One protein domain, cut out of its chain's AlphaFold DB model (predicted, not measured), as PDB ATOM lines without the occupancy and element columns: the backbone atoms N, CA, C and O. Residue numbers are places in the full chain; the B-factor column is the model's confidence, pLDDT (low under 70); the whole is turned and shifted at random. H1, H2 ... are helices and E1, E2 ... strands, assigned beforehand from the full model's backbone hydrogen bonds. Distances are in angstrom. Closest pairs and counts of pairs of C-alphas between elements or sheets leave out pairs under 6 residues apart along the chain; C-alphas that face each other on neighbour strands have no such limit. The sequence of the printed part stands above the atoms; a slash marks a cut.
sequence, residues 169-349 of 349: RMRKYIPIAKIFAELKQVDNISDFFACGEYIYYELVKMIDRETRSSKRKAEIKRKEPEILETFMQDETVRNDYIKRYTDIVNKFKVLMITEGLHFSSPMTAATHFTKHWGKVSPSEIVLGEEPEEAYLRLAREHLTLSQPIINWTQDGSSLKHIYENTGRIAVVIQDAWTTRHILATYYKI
ATOM      1  N   ARG A 169     135.429 177.567 151.907       67.12
ATOM      2  CA  ARG A 169     136.853 177.704 151.586       67.12
ATOM      3  C   ARG A 169     137.317 176.659 150.583       67.12
ATOM      4  O   ARG A 169     138.112 177.004 149.730       67.12
ATOM      5  N   MET A 170     136.820 175.429 150.644       70.62
ATOM      6  CA  MET A 170     137.252 174.328 149.777       70.62
ATOM      7  C   MET A 170     136.741 174.457 148.340       70.62
ATOM      8  O   MET A 170     137.394 173.981 147.415       70.62
ATOM      9  N   ARG A 171     135.613 175.147 148.126       74.12
ATOM     10  CA  ARG A 171     134.980 175.299 146.804       74.12
ATOM     11  C   ARG A 171     135.935 175.819 145.725       74.12
ATOM     12  O   ARG A 171     135.927 175.324 144.602       74.12
ATOM     13  N   LYS A 172     136.775 176.802 146.058       75.38
ATOM     14  CA  LYS A 172     137.726 177.426 145.114       75.38
ATOM     15  C   LYS A 172     138.897 176.522 144.711       75.38
ATOM     16  O   LYS A 172     139.599 176.844 143.762       75.38
ATOM     17  N   TYR A 173     139.093 175.400 145.401       77.31
ATOM     18  CA  TYR A 173     140.168 174.449 145.115       77.31
ATOM     19  C   TYR A 173     139.755 173.357 144.123       77.31
ATOM     20  O   TYR A 173     140.600 172.573 143.710       77.31
ATOM     21  N   ILE A 174     138.487 173.298 143.705       79.62
ATOM     22  CA  ILE A 174     137.995 172.280 142.762       79.62
ATOM     23  C   ILE A 174     138.722 172.320 141.404       79.62
ATOM     24  O   ILE A 174     139.132 171.252 140.947       79.62
ATOM     25  N   PRO A 175     138.953 173.486 140.762       80.06
ATOM     26  CA  PRO A 175     139.703 173.532 139.501       80.06
ATOM     27  C   PRO A 175     141.127 172.984 139.644       80.06
ATOM     28  O   PRO A 175     141.616 172.256 138.784       80.06
ATOM     29  N   ILE A 176     141.764 173.275 140.776       79.62
ATOM     30  CA  ILE A 176     143.101 172.787 141.110       79.62
ATOM     31  C   ILE A 176     143.086 171.279 141.373       79.62
ATOM     32  O   ILE A 176     143.922 170.555 140.837       79.62
ATOM     33  N   ALA A 177     142.107 170.793 142.139       83.06
ATOM     34  CA  ALA A 177     141.903 169.371 142.388       83.06
ATOM     35  C   ALA A 177     141.731 168.597 141.075       83.06
ATOM     36  O   ALA A 177     142.302 167.522 140.926       83.06
ATOM     37  N   LYS A 178     141.003 169.172 140.107       85.56
ATOM     38  CA  LYS A 178     140.841 168.616 138.761       85.56
ATOM     39  C   LYS A 178     142.178 168.506 138.030       85.56
ATOM     40  O   LYS A 178     142.544 167.396 137.666       85.56
ATOM     41  N   ILE A 179     142.929 169.600 137.888       84.94
ATOM     42  CA  ILE A 179     144.245 169.586 137.216       84.94
ATOM     43  C   ILE A 179     145.186 168.573 137.874       84.94
ATOM     44  O   ILE A 179     145.872 167.800 137.209       84.94
ATOM     45  N   PHE A 180     145.214 168.547 139.201       85.94
ATOM     46  CA  PHE A 180     146.093 167.651 139.934       85.94
ATOM     47  C   PHE A 180     145.675 166.183 139.793       85.94
ATOM     48  O   PHE A 180     146.528 165.316 139.619       85.94
ATOM     49  N   ALA A 181     144.371 165.894 139.815       88.19
ATOM     50  CA  ALA A 181     143.841 164.560 139.555       88.19
ATOM     51  C   ALA A 181     144.128 164.094 138.117       88.19
ATOM     52  O   ALA A 181     144.439 162.920 137.919       88.19
ATOM     53  N   GLU A 182     144.087 165.001 137.136       87.88
ATOM     54  CA  GLU A 182     144.461 164.722 135.744       87.88
ATOM     55  C   GLU A 182     145.937 164.330 135.635       87.88
ATOM     56  O   GLU A 182     146.256 163.272 135.090       87.88
ATOM     57  N   LEU A 183     146.829 165.123 136.236       85.38
ATOM     58  CA  LEU A 183     148.273 164.868 136.227       85.38
ATOM     59  C   LEU A 183     148.653 163.602 137.010       85.38
ATOM     60  O   LEU A 183     149.562 162.875 136.613       85.38
ATOM     61  N   LYS A 184     147.926 163.289 138.091       86.06
ATOM     62  CA  LYS A 184     148.071 162.038 138.856       86.06
ATOM     63  C   LYS A 184     147.343 160.843 138.233       86.06
ATOM     64  O   LYS A 184     147.449 159.749 138.779       86.06
ATOM     65  N   GLN A 185     146.644 161.039 137.114       87.56
ATOM     66  CA  GLN A 185     145.894 160.011 136.387       87.56
ATOM     67  C   GLN A 185     144.878 159.246 137.252       87.56
ATOM     68  O   GLN A 185     144.677 158.044 137.072       87.56
ATOM     69  N   VAL A 186     144.224 159.954 138.175       87.56
ATOM     70  CA  VAL A 186     143.224 159.391 139.090       87.56
ATOM     71  C   VAL A 186     142.083 158.714 138.323       87.56
ATOM     72  O   VAL A 186     141.598 159.234 137.316       87.56
ATOM     73  N   ASP A 187     141.636 157.560 138.815       84.75
ATOM     74  CA  ASP A 187     140.571 156.751 138.211       84.75
ATOM     75  C   ASP A 187     139.357 156.515 139.122       84.75
ATOM     76  O   ASP A 187     138.356 155.960 138.670       84.75
ATOM     77  N   ASN A 188     139.410 156.966 140.378       83.12
ATOM     78  CA  ASN A 188     138.351 156.761 141.358       83.12
ATOM     79  C   ASN A 188     138.061 158.026 142.180       83.12
ATOM     80  O   ASN A 188     138.882 158.935 142.313       83.12
ATOM     81  N   ILE A 189     136.858 158.072 142.752       81.81
ATOM     82  CA  ILE A 189     136.331 159.240 143.467       81.81
ATOM     83  C   ILE A 189     137.117 159.506 144.756       81.81
ATOM     84  O   ILE A 189     137.413 160.658 145.077       81.81
ATOM     85  N   SER A 190     137.498 158.453 145.483       80.88
ATOM     86  CA  SER A 190     138.236 158.563 146.749       80.88
ATOM     87  C   SER A 190     139.605 159.227 146.574       80.88
ATOM     88  O   SER A 190     139.993 160.064 147.391       80.88
ATOM     89  N   ASP A 191     140.301 158.934 145.482       87.50
ATOM     90  CA  ASP A 191     141.585 159.555 145.156       87.50
ATOM     91  C   ASP A 191     141.424 160.979 144.622       87.50
ATOM     92  O   ASP A 191     142.252 161.844 144.914       87.50
ATOM     93  N   PHE A 192     140.321 161.272 143.928       87.56
ATOM     94  CA  PHE A 192     139.992 162.643 143.534       87.56
ATOM     95  C   PHE A 192     139.804 163.540 144.767       87.56
ATOM     96  O   PHE A 192     140.347 164.647 144.829       87.56
ATOM     97  N   PHE A 193     139.103 163.039 145.789       82.94
ATOM     98  CA  PHE A 193     139.002 163.712 147.085       82.94
ATOM     99  C   PHE A 193     140.366 163.948 147.724       82.94
ATOM    100  O   PHE A 193     140.645 165.058 148.181       82.94
ATOM    101  N   ALA A 194     141.208 162.912 147.742       87.12
ATOM    102  CA  ALA A 194     142.533 162.981 148.338       87.12
ATOM    103  C   ALA A 194     143.379 164.089 147.690       87.12
ATOM    104  O   ALA A 194     144.000 164.868 148.411       87.12
ATOM    105  N   CYS A 195     143.337 164.218 146.359       87.50
ATOM    106  CA  CYS A 195     143.999 165.295 145.618       87.50
ATOM    107  C   CYS A 195     143.514 166.688 146.043       87.50
ATOM    108  O   CYS A 195     144.328 167.562 146.344       87.50
ATOM    109  N   GLY A 196     142.195 166.900 146.086       84.31
ATOM    110  CA  GLY A 196     141.629 168.202 146.447       84.31
ATOM    111  C   GLY A 196     141.922 168.609 147.891       84.31
ATOM    112  O   GLY A 196     142.280 169.757 148.153       84.31
ATOM    113  N   GLU A 197     141.822 167.666 148.831       84.88
ATOM    114  CA  GLU A 197     142.164 167.911 150.232       84.88
ATOM    115  C   GLU A 197     143.671 168.142 150.424       84.88
ATOM    116  O   GLU A 197     144.043 169.064 151.148       84.88
ATOM    117  N   TYR A 198     144.542 167.370 149.764       86.94
ATOM    118  CA  TYR A 198     145.999 167.508 149.898       86.94
ATOM    119  C   TYR A 198     146.468 168.931 149.590       86.94
ATOM    120  O   TYR A 198     147.151 169.554 150.404       86.94
ATOM    121  N   ILE A 199     146.044 169.470 148.445       79.06
ATOM    122  CA  ILE A 199     146.483 170.790 147.987       79.06
ATOM    123  C   ILE A 199     145.991 171.879 148.934       79.06
ATOM    124  O   ILE A 199     146.751 172.775 149.291       79.06
ATOM    125  N   TYR A 200     144.749 171.773 149.409       80.81
ATOM    126  CA  TYR A 200     144.236 172.680 150.428       80.81
ATOM    127  C   TYR A 200     145.121 172.696 151.682       80.81
ATOM    128  O   TYR A 200     145.521 173.768 152.135       80.81
ATOM    129  N   TYR A 201     145.452 171.526 152.240       79.88
ATOM    130  CA  TYR A 201     146.235 171.462 153.475       79.88
ATOM    131  C   TYR A 201     147.687 171.896 153.285       79.88
ATOM    132  O   TYR A 201     148.216 172.571 154.167       79.88
ATOM    133  N   GLU A 202     148.327 171.570 152.164       79.56
ATOM    134  CA  GLU A 202     149.681 172.061 151.882       79.56
ATOM    135  C   GLU A 202     149.713 173.584 151.724       79.56
ATOM    136  O   GLU A 202     150.574 174.243 152.307       79.56
ATOM    137  N   LEU A 203     148.722 174.170 151.049       71.94
ATOM    138  CA  LEU A 203     148.611 175.622 150.910       71.94
ATOM    139  C   LEU A 203     148.364 176.314 152.253       71.94
ATOM    140  O   LEU A 203     149.024 177.302 152.576       71.94
ATOM    141  N   VAL A 204     147.467 175.767 153.077       69.88
ATOM    142  CA  VAL A 204     147.240 176.263 154.442       69.88
ATOM    143  C   VAL A 204     148.525 176.180 155.268       69.88
ATOM    144  O   VAL A 204     148.893 177.163 155.907       69.88
ATOM    145  N   LYS A 205     149.254 175.058 155.216       71.94
ATOM    146  CA  LYS A 205     150.525 174.894 155.936       71.94
ATOM    147  C   LYS A 205     151.606 175.863 155.476       71.94
ATOM    148  O   LYS A 205     152.366 176.336 156.315       71.94
ATOM    149  N   MET A 206     151.720 176.131 154.176       67.00
ATOM    150  CA  MET A 206     152.716 177.074 153.659       67.00
ATOM    151  C   MET A 206     152.460 178.477 154.194       67.00
ATOM    152  O   MET A 206     153.356 179.087 154.774       67.00
ATOM    153  N   ILE A 207     151.210 178.930 154.128       63.53
ATOM    154  CA  ILE A 207     150.845 180.228 154.691       63.53
ATOM    155  C   ILE A 207     151.035 180.235 156.218       63.53
ATOM    156  O   ILE A 207     151.526 181.216 156.778       63.53
ATOM    157  N   ASP A 208     150.707 179.139 156.904       64.00
ATOM    158  CA  ASP A 208     150.892 179.006 158.352       64.00
ATOM    159  C   ASP A 208     152.367 179.068 158.780       64.00
ATOM    160  O   ASP A 208     152.674 179.660 159.815       64.00
ATOM    161  N   ARG A 209     153.285 178.488 157.996       63.84
ATOM    162  CA  ARG A 209     154.737 178.530 158.257       63.84
ATOM    163  C   ARG A 209     155.310 179.934 158.086       63.84
ATOM    164  O   ARG A 209     156.186 180.326 158.852       63.84
ATOM    165  N   GLU A 210     154.798 180.688 157.118       58.06
ATOM    166  CA  GLU A 210     155.227 182.062 156.847       58.06
ATOM    167  C   GLU A 210     154.647 183.080 157.837       58.06
ATOM    168  O   GLU A 210     155.232 184.140 158.050       58.06
ATOM    169  N   THR A 211     153.510 182.772 158.469       55.41
ATOM    170  CA  THR A 211     152.749 183.752 159.251       55.41
ATOM    171  C   THR A 211     152.817 183.474 160.755       55.41
ATOM    172  O   THR A 211     151.902 182.909 161.357       55.41
ATOM    173  N   ARG A 212     153.888 183.929 161.419       53.19
ATOM    174  CA  ARG A 212     153.951 183.973 162.892       53.19
ATOM    175  C   ARG A 212     153.212 185.212 163.417       53.19
ATOM    176  O   ARG A 212     153.839 186.252 163.550       53.19
ATOM    177  N   SER A 213     151.903 185.139 163.699       52.03
ATOM    178  CA  SER A 213     151.200 185.932 164.749       52.03
ATOM    179  C   SER A 213     149.665 185.946 164.590       52.03
ATOM    180  O   SER A 213     149.092 185.447 163.621       52.03
ATOM    181  N   SER A 214     148.996 186.576 165.564       55.44
ATOM    182  CA  SER A 214     147.557 186.843 165.728       55.44
ATOM    183  C   SER A 214     146.799 187.420 164.514       55.44
ATOM    184  O   SER A 214     145.571 187.488 164.557       55.44
ATOM    185  N   LYS A 215     147.474 187.774 163.406       56.84
ATOM    186  CA  LYS A 215     146.867 188.233 162.134       56.84
ATOM    187  C   LYS A 215     146.688 187.133 161.066       56.84
ATOM    188  O   LYS A 215     146.161 187.403 159.987       56.84
ATOM    189  N   ARG A 216     147.020 185.879 161.397       63.16
ATOM    190  CA  ARG A 216     146.959 184.664 160.551       63.16
ATOM    191  C   ARG A 216     145.765 184.570 159.590       63.16
ATOM    192  O   ARG A 216     145.941 184.328 158.403       63.16
ATOM    193  N   LYS A 217     144.533 184.767 160.075       64.31
ATOM    194  CA  LYS A 217     143.320 184.603 159.246       64.31
ATOM    195  C   LYS A 217     143.210 185.640 158.121       64.31
ATOM    196  O   LYS A 217     142.723 185.303 157.045       64.31
ATOM    197  N   ALA A 218     143.625 186.880 158.374       67.25
ATOM    198  CA  ALA A 218     143.569 187.951 157.380       67.25
ATOM    199  C   ALA A 218     144.648 187.765 156.305       67.25
ATOM    200  O   ALA A 218     144.401 188.016 155.129       67.25
ATOM    201  N   GLU A 219     145.815 187.263 156.704       68.25
ATOM    202  CA  GLU A 219     146.938 187.030 155.802       68.25
ATOM    203  C   GLU A 219     146.720 185.825 154.885       68.25
ATOM    204  O   GLU A 219     146.960 185.943 153.684       68.25
ATOM    205  N   ILE A 220     146.137 184.732 155.403       67.75
ATOM    206  CA  ILE A 220     145.640 183.620 154.575       67.75
ATOM    207  C   ILE A 220     144.686 184.145 153.511       67.75
ATOM    208  O   ILE A 220     144.915 183.924 152.331       67.75
ATOM    209  N   LYS A 221     143.671 184.922 153.904       71.19
ATOM    210  CA  LYS A 221     142.688 185.465 152.957       71.19
ATOM    211  C   LYS A 221     143.322 186.361 151.875       71.19
ATOM    212  O   LYS A 221     142.752 186.479 150.797       71.19
ATOM    213  N   ARG A 222     144.466 186.997 152.162       74.25
ATOM    214  CA  ARG A 222     145.181 187.887 151.232       74.25
ATOM    215  C   ARG A 222     146.116 187.138 150.280       74.25
ATOM    216  O   ARG A 222     146.115 187.460 149.102       74.25
ATOM    217  N   LYS A 223     146.911 186.187 150.783       73.94
ATOM    218  CA  LYS A 223     147.919 185.449 149.992       73.94
ATOM    219  C   LYS A 223     147.322 184.303 149.179       73.94
ATOM    220  O   LYS A 223     147.828 183.943 148.128       73.94
ATOM    221  N   GLU A 224     146.240 183.714 149.673       75.56
ATOM    222  CA  GLU A 224     145.614 182.541 149.069       75.56
ATOM    223  C   GLU A 224     145.229 182.740 147.588       75.56
ATOM    224  O   GLU A 224     145.570 181.855 146.812       75.56
ATOM    225  N   PRO A 225     144.626 183.861 147.132       77.56
ATOM    226  CA  PRO A 225     144.365 184.082 145.705       77.56
ATOM    227  C   PRO A 225     145.621 184.062 144.825       77.56
ATOM    228  O   PRO A 225     145.615 183.405 143.792       77.56
ATOM    229  N   GLU A 226     146.696 184.727 145.253       75.75
ATOM    230  CA  GLU A 226     147.965 184.809 144.513       75.75
ATOM    231  C   GLU A 226     148.628 183.431 144.391       75.75
ATOM    232  O   GLU A 226     149.097 183.043 143.322       75.75
ATOM    233  N   ILE A 227     148.605 182.639 145.466       70.44
ATOM    234  CA  ILE A 227     149.170 181.285 145.448       70.44
ATOM    235  C   ILE A 227     148.314 180.346 144.583       70.44
ATOM    236  O   ILE A 227     148.857 179.511 143.859       70.44
ATOM    237  N   LEU A 228     146.984 180.484 144.630       76.38
ATOM    238  CA  LEU A 228     146.072 179.741 143.754       76.38
ATOM    239  C   LEU A 228     146.332 180.078 142.283       76.38
ATOM    240  O   LEU A 228     146.409 179.173 141.458       76.38
ATOM    241  N   GLU A 229     146.500 181.358 141.959       78.81
ATOM    242  CA  GLU A 229     146.822 181.818 140.610       78.81
ATOM    243  C   GLU A 229     148.180 181.284 140.138       78.81
ATOM    244  O   GLU A 229     148.261 180.683 139.067       78.81
ATOM    245  N   THR A 230     149.211 181.391 140.980       77.12
ATOM    246  CA  THR A 230     150.552 180.852 140.703       77.12
ATOM    247  C   THR A 230     150.497 179.353 140.428       77.12
ATOM    248  O   THR A 230     151.062 178.884 139.451       77.12
ATOM    249  N   PHE A 231     149.763 178.584 141.235       76.62
ATOM    250  CA  PHE A 231     149.610 177.145 141.016       76.62
ATOM    251  C   PHE A 231     148.929 176.816 139.674       76.62
ATOM    252  O   PHE A 231     149.252 175.819 139.026       76.62
ATOM    253  N   MET A 232     147.956 177.632 139.265       79.56
ATOM    254  CA  MET A 232     147.221 177.429 138.016       79.56
ATOM    255  C   MET A 232     148.059 177.786 136.781       79.56
ATOM    256  O   MET A 232     147.902 177.137 135.744       79.56
ATOM    257  N   GLN A 233     148.929 178.795 136.889       82.94
ATOM    258  CA  GLN A 233     149.682 179.367 135.769       82.94
ATOM    259  C   GLN A 233     151.121 178.835 135.648       82.94
ATOM    260  O   GLN A 233     151.624 178.720 134.532       82.94
ATOM    261  N   ASP A 234     151.777 178.475 136.756       86.31
ATOM    262  CA  ASP A 234     153.175 178.031 136.784       86.31
ATOM    263  C   ASP A 234     153.283 176.499 136.851       86.31
ATOM    264  O   ASP A 234     153.003 175.844 137.863       86.31
ATOM    265  N   GLU A 235     153.730 175.911 135.743       86.19
ATOM    266  CA  GLU A 235     153.930 174.471 135.622       86.19
ATOM    267  C   GLU A 235     155.034 173.931 136.545       86.19
ATOM    268  O   GLU A 235     154.894 172.827 137.074       86.19
ATOM    269  N   THR A 236     156.098 174.699 136.784       86.00
ATOM    270  CA  THR A 236     157.213 174.289 137.650       86.00
ATOM    271  C   THR A 236     156.736 174.158 139.088       86.00
ATOM    272  O   THR A 236     156.971 173.131 139.730       86.00
ATOM    273  N   VAL A 237     155.998 175.163 139.570       83.38
ATOM    274  CA  VAL A 237     155.391 175.148 140.906       83.38
ATOM    275  C   VAL A 237     154.439 173.964 141.034       83.38
ATOM    276  O   VAL A 237     154.545 173.182 141.980       83.38
ATOM    277  N   ARG A 238     153.542 173.768 140.063       85.19
ATOM    278  CA  ARG A 238     152.595 172.645 140.057       85.19
ATOM    279  C   ARG A 238     153.294 171.281 140.095       85.19
ATOM    280  O   ARG A 238     152.898 170.418 140.882       85.19
ATOM    281  N   ASN A 239     154.336 171.089 139.289       85.25
ATOM    282  CA  ASN A 239     155.095 169.839 139.231       85.25
ATOM    283  C   ASN A 239     155.823 169.538 140.547       85.25
ATOM    284  O   ASN A 239     155.891 168.375 140.948       85.25
ATOM    285  N   ASP A 240     156.295 170.559 141.263       85.44
ATOM    286  CA  ASP A 240     156.894 170.384 142.587       85.44
ATOM    287  C   ASP A 240     155.886 169.839 143.619       85.44
ATOM    288  O   ASP A 240     156.169 168.853 144.306       85.44
ATOM    289  N   TYR A 241     154.667 170.390 143.680       82.94
ATOM    290  CA  TYR A 241     153.612 169.848 144.555       82.94
ATOM    291  C   TYR A 241     153.244 168.403 144.205       82.94
ATOM    292  O   TYR A 241     153.009 167.587 145.102       82.94
ATOM    293  N   ILE A 242     153.190 168.082 142.910       85.62
ATOM    294  CA  ILE A 242     152.891 166.732 142.419       85.62
ATOM    295  C   ILE A 242     153.992 165.759 142.816       85.62
ATOM    296  O   ILE A 242     153.690 164.652 143.270       85.62
ATOM    297  N   LYS A 243     155.257 166.160 142.668       89.31
ATOM    298  CA  LYS A 243     156.409 165.347 143.049       89.31
ATOM    299  C   LYS A 243     156.397 165.070 144.550       89.31
ATOM    300  O   LYS A 243     156.361 163.905 144.931       89.31
ATOM    301  N   ARG A 244     156.277 166.113 145.384       87.69
ATOM    302  CA  ARG A 244     156.183 165.979 146.850       87.69
ATOM    303  C   ARG A 244     155.072 165.021 147.274       87.69
ATOM    304  O   ARG A 244     155.291 164.144 148.104       87.69
ATOM    305  N   TYR A 245     153.892 165.140 146.670       90.31
ATOM    306  CA  TYR A 245     152.794 164.230 146.977       90.31
ATOM    307  C   TYR A 245     153.079 162.801 146.526       90.31
ATOM    308  O   TYR A 245     152.779 161.852 147.240       90.31
ATOM    309  N   THR A 246     153.664 162.636 145.339       90.62
ATOM    310  CA  THR A 246     154.015 161.323 144.790       90.62
ATOM    311  C   THR A 246     155.013 160.597 145.680       90.62
ATOM    312  O   THR A 246     154.835 159.404 145.914       90.62
ATOM    313  N   ASP A 247     155.995 161.306 146.229       91.56
ATOM    314  CA  ASP A 247     156.979 160.737 147.148       91.56
ATOM    315  C   ASP A 247     156.300 160.206 148.422       91.56
ATOM    316  O   ASP A 247     156.511 159.052 148.801       91.56
ATOM    317  N   ILE A 248     155.395 160.989 149.022       90.94
ATOM    318  CA  ILE A 248     154.614 160.568 150.199       90.94
ATOM    319  C   ILE A 248     153.717 159.367 149.851       90.94
ATOM    320  O   ILE A 248     153.702 158.367 150.567       90.94
ATOM    321  N   VAL A 249     152.995 159.417 148.729       91.69
ATOM    322  CA  VAL A 249     152.131 158.318 148.259       91.69
ATOM    323  C   VAL A 249     152.925 157.026 148.064       91.69
ATOM    324  O   VAL A 249     152.454 155.953 148.446       91.69
ATOM    325  N   ASN A 250     154.133 157.112 147.505       91.94
ATOM    326  CA  ASN A 250     155.007 155.959 147.307       91.94
ATOM    327  C   ASN A 250     155.474 155.364 148.640       91.94
ATOM    328  O   ASN A 250     155.458 154.139 148.777       91.94
ATOM    329  N   LYS A 251     155.806 156.201 149.633       90.94
ATOM    330  CA  LYS A 251     156.096 155.735 150.999       90.94
ATOM    331  C   LYS A 251     154.898 154.981 151.588       90.94
ATOM    332  O   LYS A 251     155.036 153.824 151.977       90.94
ATOM    333  N   PHE A 252     153.699 155.570 151.569       89.62
ATOM    334  CA  PHE A 252     152.493 154.931 152.120       89.62
ATOM    335  C   PHE A 252     152.082 153.654 151.381       89.62
ATOM    336  O   PHE A 252     151.560 152.733 152.008       89.62
ATOM    337  N   LYS A 253     152.353 153.544 150.074       88.50
ATOM    338  CA  LYS A 253     152.103 152.313 149.310       88.50
ATOM    339  C   LYS A 253     152.873 151.117 149.877       88.50
ATOM    340  O   LYS A 253     152.344 150.009 149.864       88.50
ATOM    341  N   VAL A 254     154.095 151.341 150.360       87.31
ATOM    342  CA  VAL A 254     154.916 150.309 151.007       87.31
ATOM    343  C   VAL A 254     154.497 150.141 152.466       87.31
ATOM    344  O   VAL A 254     154.186 149.030 152.892       87.31
ATOM    345  N   LEU A 255     154.415 151.249 153.208       84.12
ATOM    346  CA  LEU A 255     154.196 151.219 154.653       84.12
ATOM    347  C   LEU A 255     152.831 150.652 155.054       84.12
ATOM    348  O   LEU A 255     152.735 149.957 156.052       84.12
ATOM    349  N   MET A 256     151.769 150.865 154.275       80.75
ATOM    350  CA  MET A 256     150.455 150.274 154.573       80.75
ATOM    351  C   MET A 256     150.464 148.736 154.553       80.75
ATOM    352  O   MET A 256     149.632 148.103 155.201       80.75
ATOM    353  N   ILE A 257     151.385 148.125 153.800       77.81
ATOM    354  CA  ILE A 257     151.535 146.667 153.738       77.81
ATOM    355  C   ILE A 257     152.289 146.179 154.975       77.81
ATOM    356  O   ILE A 257     151.839 145.252 155.643       77.81
ATOM    357  N   THR A 258     153.422 146.811 155.289       72.94
ATOM    358  CA  THR A 258     154.274 146.426 156.423       72.94
ATOM    359  C   THR A 258     153.610 146.734 157.760       72.94
ATOM    360  O   THR A 258     153.773 145.981 158.720       72.94
ATOM    361  N   GLU A 259     152.813 147.803 157.813       69.44
ATOM    362  CA  GLU A 259     152.188 148.267 159.041       69.44
ATOM    363  C   GLU A 259     150.842 147.594 159.359       69.44
ATOM    364  O   GLU A 259     150.254 147.836 160.411       69.44
ATOM    365  N   GLY A 260     150.312 146.755 158.463       66.19
ATOM    366  CA  GLY A 260     149.014 146.096 158.662       66.19
ATOM    367  C   GLY A 260     147.832 147.063 158.838       66.19
ATOM    368  O   GLY A 260     146.792 146.677 159.367       66.19
ATOM    369  N   LEU A 261     147.989 148.321 158.414       68.44
ATOM    370  CA  LEU A 261     146.950 149.346 158.409       68.44
ATOM    371  C   LEU A 261     146.571 149.667 156.969       68.44
ATOM    372  O   LEU A 261     147.400 150.101 156.171       68.44
ATOM    373  N   HIS A 262     145.293 149.510 156.641       69.69
ATOM    374  CA  HIS A 262     144.804 149.762 155.292       69.69
ATOM    375  C   HIS A 262     144.009 151.064 155.243       69.69
ATOM    376  O   HIS A 262     143.033 151.207 155.952       69.69
ATOM    377  N   PHE A 263     144.383 152.009 154.389       70.38
ATOM    378  CA  PHE A 263     143.482 153.055 153.900       70.38
ATOM    379  C   PHE A 263     142.781 152.569 152.626       70.38
ATOM    380  O   PHE A 263     143.197 151.578 152.024       70.38
ATOM    381  N   SER A 264     141.749 153.290 152.171       72.44
ATOM    382  CA  SER A 264     141.092 153.012 150.882       72.44
ATOM    383  C   SER A 264     142.071 153.055 149.703       72.44
ATOM    384  O   SER A 264     141.867 152.365 148.709       72.44
ATOM    385  N   SER A 265     143.139 153.846 149.824       84.31
ATOM    386  CA  SER A 265     144.234 153.943 148.861       84.31
ATOM    387  C   SER A 265     145.478 154.589 149.497       84.31
ATOM    388  O   SER A 265     145.361 155.310 150.492       84.31
ATOM    389  N   PRO A 266     146.672 154.440 148.898       88.75
ATOM    390  CA  PRO A 266     147.859 155.184 149.325       88.75
ATOM    391  C   PRO A 266     147.710 156.713 149.218       88.75
ATOM    392  O   PRO A 266     148.309 157.445 150.000       88.75
ATOM    393  N   MET A 267     146.890 157.213 148.283       90.25
ATOM    394  CA  MET A 267     146.609 158.649 148.143       90.25
ATOM    395  C   MET A 267     145.777 159.168 149.315       90.25
ATOM    396  O   MET A 267     146.130 160.163 149.941       90.25
ATOM    397  N   THR A 268     144.717 158.448 149.681       86.81
ATOM    398  CA  THR A 268     143.921 158.798 150.866       86.81
ATOM    399  C   THR A 268     144.757 158.755 152.148       86.81
ATOM    400  O   THR A 268     144.638 159.676 152.956       86.81
ATOM    401  N   ALA A 269     145.671 157.787 152.291       86.75
ATOM    402  CA  ALA A 269     146.632 157.738 153.397       86.75
ATOM    403  C   ALA A 269     147.563 158.963 153.430       86.75
ATOM    404  O   ALA A 269     147.677 159.633 154.456       86.75
ATOM    405  N   ALA A 270     148.180 159.303 152.294       90.50
ATOM    406  CA  ALA A 270     149.105 160.428 152.172       90.50
ATOM    407  C   ALA A 270     148.443 161.779 152.493       90.50
ATOM    408  O   ALA A 270     148.999 162.597 153.233       90.50
ATOM    409  N   THR A 271     147.233 162.022 151.983       89.38
ATOM    410  CA  THR A 271     146.457 163.232 152.299       89.38
ATOM    411  C   THR A 271     146.099 163.298 153.774       89.38
ATOM    412  O   THR A 271     146.167 164.357 154.402       89.38
ATOM    413  N   HIS A 272     145.728 162.158 154.343       86.50
ATOM    414  CA  HIS A 272     145.339 162.065 155.736       86.50
ATOM    415  C   HIS A 272     146.527 162.326 156.678       86.50
ATOM    416  O   HIS A 272     146.439 163.188 157.554       86.50
ATOM    417  N   PHE A 273     147.684 161.720 156.402       88.50
ATOM    418  CA  PHE A 273     148.960 162.062 157.034       88.50
ATOM    419  C   PHE A 273     149.269 163.558 156.919       88.50
ATOM    420  O   PHE A 273     149.513 164.231 157.921       88.50
ATOM    421  N   THR A 274     149.165 164.117 155.711       87.75
ATOM    422  CA  THR A 274     149.411 165.542 155.452       87.75
ATOM    423  C   THR A 274     148.548 166.424 156.356       87.75
ATOM    424  O   THR A 274     149.045 167.383 156.943       87.75
ATOM    425  N   LYS A 275     147.273 166.091 156.527       83.69
ATOM    426  CA  LYS A 275     146.324 166.852 157.343       83.69
ATOM    427  C   LYS A 275     146.623 166.805 158.845       83.69
ATOM    428  O   LYS A 275     146.339 167.775 159.551       83.69
ATOM    429  N   HIS A 276     147.172 165.700 159.347       82.56
ATOM    430  CA  HIS A 276     147.179 165.411 160.785       82.56
ATOM    431  C   HIS A 276     148.567 165.292 161.421       82.56
ATOM    432  O   HIS A 276     148.681 165.514 162.628       82.56
ATOM    433  N   TRP A 277     149.619 165.041 160.639       83.94
ATOM    434  CA  TRP A 277     150.976 164.827 161.150       83.94
ATOM    435  C   TRP A 277     151.503 165.980 162.010       83.94
ATOM    436  O   TRP A 277     152.088 165.755 163.062       83.94
ATOM    437  N   GLY A 278     151.216 167.230 161.631       74.00
ATOM    438  CA  GLY A 278     151.661 168.418 162.376       74.00
ATOM    439  C   GLY A 278     151.106 168.540 163.802       74.00
ATOM    440  O   GLY A 278     151.464 169.479 164.509       74.00
ATOM    441  N   LYS A 279     150.221 167.627 164.223       73.00
ATOM    442  CA  LYS A 279     149.705 167.535 165.591       73.00
ATOM    443  C   LYS A 279     150.404 166.464 166.444       73.00
ATOM    444  O   LYS A 279     150.096 166.361 167.630       73.00
ATOM    445  N   VAL A 280     151.295 165.654 165.872       76.31
ATOM    446  CA  VAL A 280     152.084 164.660 166.618       76.31
ATOM    447  C   VAL A 280     153.164 165.384 167.420       76.31
ATOM    448  O   VAL A 280     153.838 166.274 166.903       76.31
ATOM    449  N   SER A 281     153.294 165.058 168.708       79.81
ATOM    450  CA  SER A 281     154.304 165.686 169.558       79.81
ATOM    451  C   SER A 281     155.684 165.078 169.269       79.81
ATOM    452  O   SER A 281     155.777 163.861 169.118       79.81
ATOM    453  N   PRO A 282     156.774 165.873 169.251       80.94
ATOM    454  CA  PRO A 282     158.119 165.353 168.980       80.94
ATOM    455  C   PRO A 282     158.561 164.221 169.915       80.94
ATOM    456  O   PRO A 282     159.315 163.350 169.509       80.94
ATOM    457  N   SER A 283     158.059 164.207 171.154       83.06
ATOM    458  CA  SER A 283     158.324 163.160 172.149       83.06
ATOM    459  C   SER A 283     157.732 161.790 171.801       83.06
ATOM    460  O   SER A 283     158.009 160.821 172.494       83.06
ATOM    461  N   GLU A 284     156.867 161.715 170.791       81.56
ATOM    462  CA  GLU A 284     156.158 160.496 170.377       81.56
ATOM    463  C   GLU A 284     156.827 159.816 169.173       81.56
ATOM    464  O   GLU A 284     156.380 158.758 168.729       81.56
ATOM    465  N   ILE A 285     157.885 160.440 168.646       85.44
ATOM    466  CA  ILE A 285     158.657 159.990 167.489       85.44
ATOM    467  C   ILE A 285     159.901 159.271 168.003       85.44
ATOM    468  O   ILE A 285     160.651 159.821 168.814       85.44
ATOM    469  N   VAL A 286     160.128 158.044 167.536       87.44
ATOM    470  CA  VAL A 286     161.333 157.291 167.893       87.44
ATOM    471  C   VAL A 286     162.539 157.901 167.173       87.44
ATOM    472  O   VAL A 286     162.449 158.336 166.027       87.44
ATOM    473  N   LEU A 287     163.692 157.973 167.845       85.31
ATOM    474  CA  LEU A 287     164.903 158.532 167.240       85.31
ATOM    475  C   LEU A 287     165.288 157.740 165.978       85.31
ATOM    476  O   LEU A 287     165.533 156.540 166.058       85.31
ATOM    477  N   GLY A 288     165.382 158.432 164.840       83.38
ATOM    478  CA  GLY A 288     165.704 157.829 163.542       83.38
ATOM    479  C   GLY A 288     164.500 157.281 162.768       83.38
ATOM    480  O   GLY A 288     164.695 156.780 161.668       83.38
ATOM    481  N   GLU A 289     163.286 157.388 163.312       86.50
ATOM    482  CA  GLU A 289     162.039 157.008 162.640       86.50
ATOM    483  C   GLU A 289     161.587 158.112 161.676       86.50
ATOM    484  O   GLU A 289     161.558 159.299 162.030       86.50
ATOM    485  N   GLU A 290     161.211 157.729 160.456       88.56
ATOM    486  CA  GLU A 290     160.653 158.681 159.500       88.56
ATOM    487  C   GLU A 290     159.231 159.109 159.930       88.56
ATOM    488  O   GLU A 290     158.470 158.318 160.495       88.56
ATOM    489  N   PRO A 291     158.809 160.352 159.636       88.62
ATOM    490  CA  PRO A 291     157.478 160.857 159.977       88.62
ATOM    491  C   PRO A 291     156.301 159.953 159.589       88.62
ATOM    492  O   PRO A 291     155.350 159.789 160.355       88.62
ATOM    493  N   GLU A 292     156.331 159.382 158.386       89.19
ATOM    494  CA  GLU A 292     155.256 158.531 157.879       89.19
ATOM    495  C   GLU A 292     155.172 157.194 158.635       89.19
ATOM    496  O   GLU A 292     154.069 156.694 158.872       89.19
ATOM    497  N   GLU A 293     156.319 156.651 159.052       89.00
ATOM    498  CA  GLU A 293     156.427 155.422 159.851       89.00
ATOM    499  C   GLU A 293     155.862 155.654 161.251       89.00
ATOM    500  O   GLU A 293     154.919 154.974 161.663       89.00
ATOM    501  N   ALA A 294     156.337 156.710 161.918       88.50
ATOM    502  CA  ALA A 294     155.851 157.128 163.227       88.50
ATOM    503  C   ALA A 294     154.335 157.342 163.230       88.50
ATOM    504  O   ALA A 294     153.639 156.956 164.169       88.50
ATOM    505  N   TYR A 295     153.790 157.936 162.166       87.06
ATOM    506  CA  TYR A 295     152.356 158.165 162.050       87.06
ATOM    507  C   TYR A 295     151.540 156.870 162.040       87.06
ATOM    508  O   TYR A 295     150.549 156.767 162.768       87.06
ATOM    509  N   LEU A 296     151.942 155.895 161.222       84.69
ATOM    510  CA  LEU A 296     151.245 154.614 161.108       84.69
ATOM    511  C   LEU A 296     151.428 153.763 162.360       84.69
ATOM    512  O   LEU A 296     150.448 153.193 162.840       84.69
ATOM    513  N   ARG A 297     152.629 153.748 162.945       86.81
ATOM    514  CA  ARG A 297     152.879 153.078 164.222       86.81
ATOM    515  C   ARG A 297     151.969 153.632 165.316       86.81
ATOM    516  O   ARG A 297     151.241 152.867 165.944       86.81
ATOM    517  N   LEU A 298     151.939 154.956 165.498       82.31
ATOM    518  CA  LEU A 298     151.083 155.605 166.496       82.31
ATOM    519  C   LEU A 298     149.594 155.337 166.239       82.31
ATOM    520  O   LEU A 298     148.836 155.124 167.186       82.31
ATOM    521  N   ALA A 299     149.160 155.331 164.974       78.50
ATOM    522  CA  ALA A 299     147.794 154.955 164.626       78.50
ATOM    523  C   ALA A 299     147.503 153.506 165.045       78.50
ATOM    524  O   ALA A 299     146.476 153.252 165.671       78.50
ATOM    525  N   ARG A 300     148.413 152.566 164.764       79.56
ATOM    526  CA  ARG A 300     148.257 151.150 165.118       79.56
ATOM    527  C   ARG A 300     148.194 150.951 166.628       79.56
ATOM    528  O   ARG A 300     147.276 150.296 167.112       79.56
ATOM    529  N   GLU A 301     149.134 151.540 167.362       77.44
ATOM    530  CA  GLU A 301     149.165 151.504 168.825       77.44
ATOM    531  C   GLU A 301     147.836 152.003 169.403       77.44
ATOM    532  O   GLU A 301     147.227 151.336 170.241       77.44
ATOM    533  N   HIS A 302     147.312 153.119 168.886       72.25
ATOM    534  CA  HIS A 302     146.036 153.677 169.333       72.25
ATOM    535  C   HIS A 302     144.850 152.734 169.087       72.25
ATOM    536  O   HIS A 302     143.989 152.594 169.954       72.25
ATOM    537  N   LEU A 303     144.826 152.034 167.947       69.31
ATOM    538  CA  LEU A 303     143.803 151.020 167.657       69.31
ATOM    539  C   LEU A 303     143.895 149.805 168.590       69.31
ATOM    540  O   LEU A 303     142.876 149.197 168.895       69.31
ATOM    541  N   THR A 304     145.093 149.446 169.057       68.56
ATOM    542  CA  THR A 304     145.275 148.304 169.972       68.56
ATOM    543  C   THR A 304     144.960 148.625 171.433       68.56
ATOM    544  O   THR A 304     144.601 147.727 172.191       68.56
ATOM    545  N   LEU A 305     145.094 149.891 171.842       61.50
ATOM    546  CA  LEU A 305     144.995 150.308 173.245       61.50
ATOM    547  C   LEU A 305     143.600 150.802 173.652       61.50
ATOM    548  O   LEU A 305     143.328 150.937 174.842       61.50
ATOM    549  N   SER A 306     142.726 151.118 172.694       60.81
ATOM    550  CA  SER A 306     141.387 151.661 172.958       60.81
ATOM    551  C   SER A 306     140.295 150.666 172.580       60.81
ATOM    552  O   SER A 306     140.398 149.978 171.569       60.81
ATOM    553  N   GLN A 307     139.219 150.605 173.368       63.22
ATOM    554  CA  GLN A 307     138.019 149.895 172.930       63.22
ATOM    555  C   GLN A 307     137.271 150.750 171.898       63.22
ATOM    556  O   GLN A 307     137.068 151.943 172.143       63.22
ATOM    557  N   PRO A 308     136.870 150.181 170.748       63.47
ATOM    558  CA  PRO A 308     136.141 150.938 169.749       63.47
ATOM    559  C   PRO A 308     134.696 151.185 170.182       63.47
ATOM    560  O   PRO A 308     133.991 150.279 170.620       63.47
ATOM    561  N   ILE A 309     134.218 152.402 169.951       63.06
ATOM    562  CA  ILE A 309     132.797 152.703 169.824       63.06
ATOM    563  C   ILE A 309     132.382 152.273 168.416       63.06
ATOM    564  O   ILE A 309     132.820 152.859 167.422       63.06
ATOM    565  N   ILE A 310     131.552 151.242 168.325       50.31
ATOM    566  CA  ILE A 310     131.106 150.679 167.050       50.31
ATOM    567  C   ILE A 310     129.814 151.378 166.624       50.31
ATOM    568  O   ILE A 310     128.843 151.424 167.371       50.31
ATOM    569  N   ASN A 311     129.815 151.946 165.421       46.22
ATOM    570  CA  ASN A 311     128.687 152.638 164.812       46.22
ATOM    571  C   ASN A 311     128.544 152.195 163.361       46.22
ATOM    572  O   ASN A 311     129.526 152.149 162.637       46.22
ATOM    573  N   TRP A 312     127.340 151.954 162.870       40.66
ATOM    574  CA  TRP A 312     127.139 151.726 161.438       40.66
ATOM    575  C   TRP A 312     127.203 153.041 160.643       40.66
ATOM    576  O   TRP A 312     126.878 154.113 161.164       40.66
ATOM    577  N   THR A 313     127.620 152.989 159.372       43.75
ATOM    578  CA  THR A 313     127.406 154.123 158.461       43.75
ATOM    579  C   THR A 313     125.911 154.344 158.235       43.75
ATOM    580  O   THR A 313     125.105 153.428 158.362       43.75
ATOM    581  N   GLN A 314     125.520 155.587 157.931       38.03
ATOM    582  CA  GLN A 314     124.106 155.982 157.834       38.03
ATOM    583  C   GLN A 314     123.324 155.177 156.777       38.03
ATOM    584  O   GLN A 314     122.115 155.018 156.901       38.03
ATOM    585  N   ASP A 315     124.021 154.664 155.767       39.12
ATOM    586  CA  ASP A 315     123.519 153.824 154.678       39.12
ATOM    587  C   ASP A 315     123.658 152.309 154.949       39.12
ATOM    588  O   ASP A 315     123.360 151.502 154.074       39.12
ATOM    589  N   GLY A 316     124.155 151.909 156.126       37.84
ATOM    590  CA  GLY A 316     124.341 150.508 156.523       37.84
ATOM    591  C   GLY A 316     125.415 149.747 155.738       37.84
ATOM    592  O   GLY A 316     125.568 148.543 155.924       37.84
ATOM    593  N   SER A 317     126.171 150.414 154.862       41.34
ATOM    594  CA  SER A 317     127.126 149.746 153.970       41.34
ATOM    595  C   SER A 317     128.418 149.308 154.668       41.34
ATOM    596  O   SER A 317     129.150 148.469 154.138       41.34
ATOM    597  N   SER A 318     128.710 149.856 155.852       45.97
ATOM    598  CA  SER A 318     129.925 149.533 156.596       45.97
ATOM    599  C   SER A 318     129.820 149.796 158.103       45.97
ATOM    600  O   SER A 318     129.032 150.622 158.566       45.97
ATOM    601  N   LEU A 319     130.651 149.088 158.866       44.59
ATOM    602  CA  LEU A 319     130.818 149.221 160.312       44.59
ATOM    603  C   LEU A 319     131.955 150.196 160.610       44.59
ATOM    604  O   LEU A 319     133.097 149.971 160.236       44.59
ATOM    605  N   LYS A 320     131.673 151.285 161.311       54.12
ATOM    606  CA  LYS A 320     132.641 152.284 161.758       54.12
ATOM    607  C   LYS A 320     133.040 152.009 163.209       54.12
ATOM    608  O   LYS A 320     132.272 152.236 164.133       54.12
ATOM    609  N   HIS A 321     134.278 151.607 163.414       58.16
ATOM    610  CA  HIS A 321     134.927 151.461 164.710       58.16
ATOM    611  C   HIS A 321     135.645 152.766 165.061       58.16
ATOM    612  O   HIS A 321     136.574 153.166 164.362       58.16
ATOM    613  N   ILE A 322     135.212 153.458 166.112       63.62
ATOM    614  CA  ILE A 322     135.793 154.730 166.559       63.62
ATOM    615  C   ILE A 322     136.587 154.493 167.842       63.62
ATOM    616  O   ILE A 322     136.023 154.186 168.881       63.62
ATOM    617  N   TYR A 323     137.898 154.660 167.775       63.66
ATOM    618  CA  TYR A 323     138.821 154.494 168.888       63.66
ATOM    619  C   TYR A 323     139.149 155.873 169.455       63.66
ATOM    620  O   TYR A 323     139.897 156.642 168.842       63.66
ATOM    621  N   GLU A 324     138.589 156.203 170.614       69.88
ATOM    622  CA  GLU A 324     138.782 157.500 171.268       69.88
ATOM    623  C   GLU A 324     139.582 157.342 172.567       69.88
ATOM    624  O   GLU A 324     139.302 156.463 173.378       69.88
ATOM    625  N   ASN A 325     140.569 158.214 172.779       61.66
ATOM    626  CA  ASN A 325     141.236 158.410 174.072       61.66
ATOM    627  C   ASN A 325     141.439 159.918 174.302       61.66
ATOM    628  O   ASN A 325     141.257 160.713 173.376       61.66
ATOM    629  N   THR A 326     141.830 160.337 175.509       56.19
ATOM    630  CA  THR A 326     142.072 161.737 175.877       56.19
ATOM    631  C   THR A 326     143.042 162.402 174.900       56.19
ATOM    632  O   THR A 326     144.260 162.263 175.002       56.19
ATOM    633  N   GLY A 327     142.479 163.123 173.929       60.00
ATOM    634  CA  GLY A 327     143.213 163.873 172.919       60.00
ATOM    635  C   GLY A 327     143.413 163.179 171.571       60.00
ATOM    636  O   GLY A 327     144.092 163.772 170.741       60.00
ATOM    637  N   ARG A 328     142.861 161.987 171.292       65.81
ATOM    638  CA  ARG A 328     143.005 161.309 169.984       65.81
ATOM    639  C   ARG A 328     141.773 160.531 169.548       65.81
ATOM    640  O   ARG A 328     141.130 159.877 170.360       65.81
ATOM    641  N   ILE A 329     141.512 160.550 168.242       66.44
ATOM    642  CA  ILE A 329     140.437 159.797 167.591       66.44
ATOM    643  C   ILE A 329     141.027 159.039 166.407       66.44
ATOM    644  O   ILE A 329     141.613 159.657 165.517       66.44
ATOM    645  N   ALA A 330     140.830 157.723 166.364       62.25
ATOM    646  CA  ALA A 330     140.975 156.921 165.155       62.25
ATOM    647  C   ALA A 330     139.616 156.356 164.738       62.25
ATOM    648  O   ALA A 330     138.761 156.070 165.566       62.25
ATOM    649  N   VAL A 331     139.406 156.197 163.442       60.47
ATOM    650  CA  VAL A 331     138.199 155.620 162.868       60.47
ATOM    651  C   VAL A 331     138.620 154.574 161.865       60.47
ATOM    652  O   VAL A 331     139.266 154.904 160.875       60.47
ATOM    653  N   VAL A 332     138.177 153.345 162.075       62.03
ATOM    654  CA  VAL A 332     138.336 152.237 161.142       62.03
ATOM    655  C   VAL A 332     136.965 151.875 160.595       62.03
ATOM    656  O   VAL A 332     136.010 151.740 161.344       62.03
ATOM    657  N   ILE A 333     136.849 151.738 159.286       55.75
ATOM    658  CA  ILE A 333     135.656 151.273 158.601       55.75
ATOM    659  C   ILE A 333     135.902 149.824 158.203       55.75
ATOM    660  O   ILE A 333     136.787 149.529 157.406       55.75
ATOM    661  N   GLN A 334     135.128 148.918 158.770       49.75
ATOM    662  CA  GLN A 334     135.038 147.542 158.341       49.75
ATOM    663  C   GLN A 334     133.959 147.447 157.263       49.75
ATOM    664  O   GLN A 334     132.779 147.712 157.503       49.75
ATOM    665  N   ASP A 335     134.376 147.086 156.057       45.94
ATOM    666  CA  ASP A 335     133.448 146.772 154.977       45.94
ATOM    667  C   ASP A 335     132.682 145.486 155.335       45.94
ATOM    668  O   ASP A 335     133.288 144.463 155.681       45.94
ATOM    669  N   ALA A 336     131.347 145.555 155.278       39.84
ATOM    670  CA  ALA A 336     130.455 144.490 155.738       39.84
ATOM    671  C   ALA A 336     130.620 143.170 154.959       39.84
ATOM    672  O   ALA A 336     130.238 142.113 155.453       39.84
ATOM    673  N   TRP A 337     131.219 143.212 153.765       36.41
ATOM    674  CA  TRP A 337     131.313 142.083 152.838       36.41
ATOM    675  C   TRP A 337     132.716 141.485 152.762       36.41
ATOM    676  O   TRP A 337     132.869 140.302 152.474       36.41
ATOM    677  N   THR A 338     133.752 142.289 153.000       38.91
ATOM    678  CA  THR A 338     135.146 141.863 152.791       38.91
ATOM    679  C   THR A 338     135.926 141.620 154.077       38.91
ATOM    680  O   THR A 338     137.062 141.152 154.004       38.91
ATOM    681  N   THR A 339     135.366 141.930 155.255       42.50
ATOM    682  CA  THR A 339     136.043 141.893 156.578       42.50
ATOM    683  C   THR A 339     137.316 142.749 156.674       42.50
ATOM    684  O   THR A 339     138.003 142.752 157.699       42.50
ATOM    685  N   ARG A 340     137.639 143.514 155.622       46.62
ATOM    686  CA  ARG A 340     138.804 144.396 155.585       46.62
ATOM    687  C   ARG A 340     138.551 145.608 156.468       46.62
ATOM    688  O   ARG A 340     137.525 146.272 156.345       46.62
ATOM    689  N   HIS A 341     139.525 145.894 157.322       54.47
ATOM    690  CA  HIS A 341     139.534 147.042 158.215       54.47
ATOM    691  C   HIS A 341     140.272 148.191 157.535       54.47
ATOM    692  O   HIS A 341     141.477 148.110 157.303       54.47
ATOM    693  N   ILE A 342     139.535 149.243 157.189       56.53
ATOM    694  CA  ILE A 342     140.046 150.428 156.512       56.53
ATOM    695  C   ILE A 342     140.179 151.565 157.530       56.53
ATOM    696  O   ILE A 342     139.174 152.121 157.955       56.53
ATOM    697  N   LEU A 343     141.387 151.963 157.917       54.88
ATOM    698  CA  LEU A 343     141.624 153.200 158.657       54.88
ATOM    699  C   LEU A 343     141.130 154.390 157.820       54.88
ATOM    700  O   LEU A 343     141.721 154.768 156.813       54.88
ATOM    701  N   ALA A 344     140.007 154.964 158.233       58.12
ATOM    702  CA  ALA A 344     139.374 156.095 157.573       58.12
ATOM    703  C   ALA A 344     139.880 157.432 158.122       58.12
ATOM    704  O   ALA A 344     139.967 158.406 157.377       58.12
ATOM    705  N   THR A 345     140.201 157.503 159.421       62.38
ATOM    706  CA  THR A 345     140.874 158.674 159.996       62.38
ATOM    707  C   THR A 345     141.643 158.355 161.283       62.38
ATOM    708  O   THR A 345     141.374 157.364 161.944       62.38
ATOM    709  N   TYR A 346     142.592 159.212 161.640       65.75
ATOM    710  CA  TYR A 346     143.426 159.217 162.841       65.75
ATOM    711  C   TYR A 346     143.917 160.649 163.104       65.75
ATOM    712  O   TYR A 346     144.554 161.272 162.258       65.75
ATOM    713  N   TYR A 347     143.595 161.234 164.250       64.88
ATOM    714  CA  TYR A 347     144.040 162.587 164.561       64.88
ATOM    715  C   TYR A 347     144.075 162.867 166.053       64.88
ATOM    716  O   TYR A 347     143.309 162.308 166.833       64.88
ATOM    717  N   LYS A 348     144.944 163.809 166.428       61.22
ATOM    718  CA  LYS A 348     144.932 164.442 167.746       61.22
ATOM    719  C   LYS A 348     143.847 165.530 167.788       61.22
ATOM    720  O   LYS A 348     143.748 166.316 166.829       61.22
ATOM    721  N   ILE A 349     143.024 165.526 168.839       55.78
ATOM    722  CA  ILE A 349     141.949 166.503 169.099       55.78
ATOM    723  C   ILE A 349     142.582 167.858 169.389       55.78
ATOM    724  O   ILE A 349     143.423 167.925 170.313       55.78
TER     725      ILE A 349
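What this domain is: This is residues 169 to 349 of the 349 residues of an uncharacterized protein of Biomphalaria glabrata (UniProt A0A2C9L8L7). A cluster of crossed helices at one end and a twisted sheet of four strands at the other are joined through H5, which lies in the middle between H2 and the edge strand E4. H6 crosses one face of the sheet, and the long helix H4 runs from a corner with H3, far from the sheet, across H5 to H6. The printed part has 181 residues, with named elements in the order H1 to H6, then E1 to E4. The sheet's order is E1, E2, E3, E4, all antiparallel, and the class is mixed, helices and strands. The whole is compact, with a radius of gyration of the C-alphas of 17.4 A and spans of 46 by 38 by 33 A.

How they stand to each other: H1, residues 170 to 183, touches residues 191 to 200 of H2, residues 189 to 210, with Ala 177 and Gly 196 the closest C-alphas at 4.2 A and a steep tilt of 65 degrees, opposite ways. H2 touches H3, residues 216 to 233, with its residues 203 to 208 alone; the closest C-alphas, of Ile 207 and Ile 220, are 6.2 A apart. H3 and H4, residues 235 to 258, touch only at the corner, with the C-alphas of Phe 231 and Arg 238 closest at 5.5 A. H5, residues 266 to 279, touches H2 at a shallow tilt of 28 degrees, the same way, with the C-alphas of Tyr 198 and Thr 271 closest at 4.9 A. Residues 245 to 256 of H4 touch residues 266 to 270 of H5, about perpendicular at 84 degrees, closest at the C-alphas of Lys 253 and Pro 266, 5.1 A. E1, residues 308 to 312, E2, 318 to 325, E3, 328 to 335, and E4, 341 to 348, form a twisted meander, each strand the antiparallel neighbour of the one before. Across its hairpins, N 309 and O 322 are 2.8 A apart, N 321 and O 332 2.7 A, and N 331 and O 345 2.7 A, within hydrogen-bond range. H6, residues 291 to 305, is on one face of the sheet, making two layers, helix and sheet, at a height over the sheet of 9.5 A. H5 is on the sheet too, with the C-alphas of His 276 and Tyr 347 closest at 5.7 A. Every O i to N i+4 pair is within hydrogen-bond range in H2 and H6, against 7 of 10 in H1, 12 of 14 in H3, 19 of 20 in H4 and 8 of 10 in H5.

Where its parts are: H1 begins at C-alpha 170 (137.252, 174.328, 149.777). From first to last C-alpha H2 measures 32.5 A, H3 25.5 A and H4 34.9 A, H4 ending at C-alpha 258 (154.274, 146.426, 156.423). E2 measures 22.6 A and E3 23.0 A; E4 bends by 53 degrees at residue 344 and ends at C-alpha 348 (144.932, 164.442, 167.746).

The domain as a whole: The C-alphas farthest apart, of Ser 213 and Trp 337, are 49.6 A apart. The printed part has no cut, and the link from H5 to H6, 11 residues, is long. The mean pLDDT of the printed part is 73.4; 68 residues are under 70, among them residues 206 to 220 and 303 to 349.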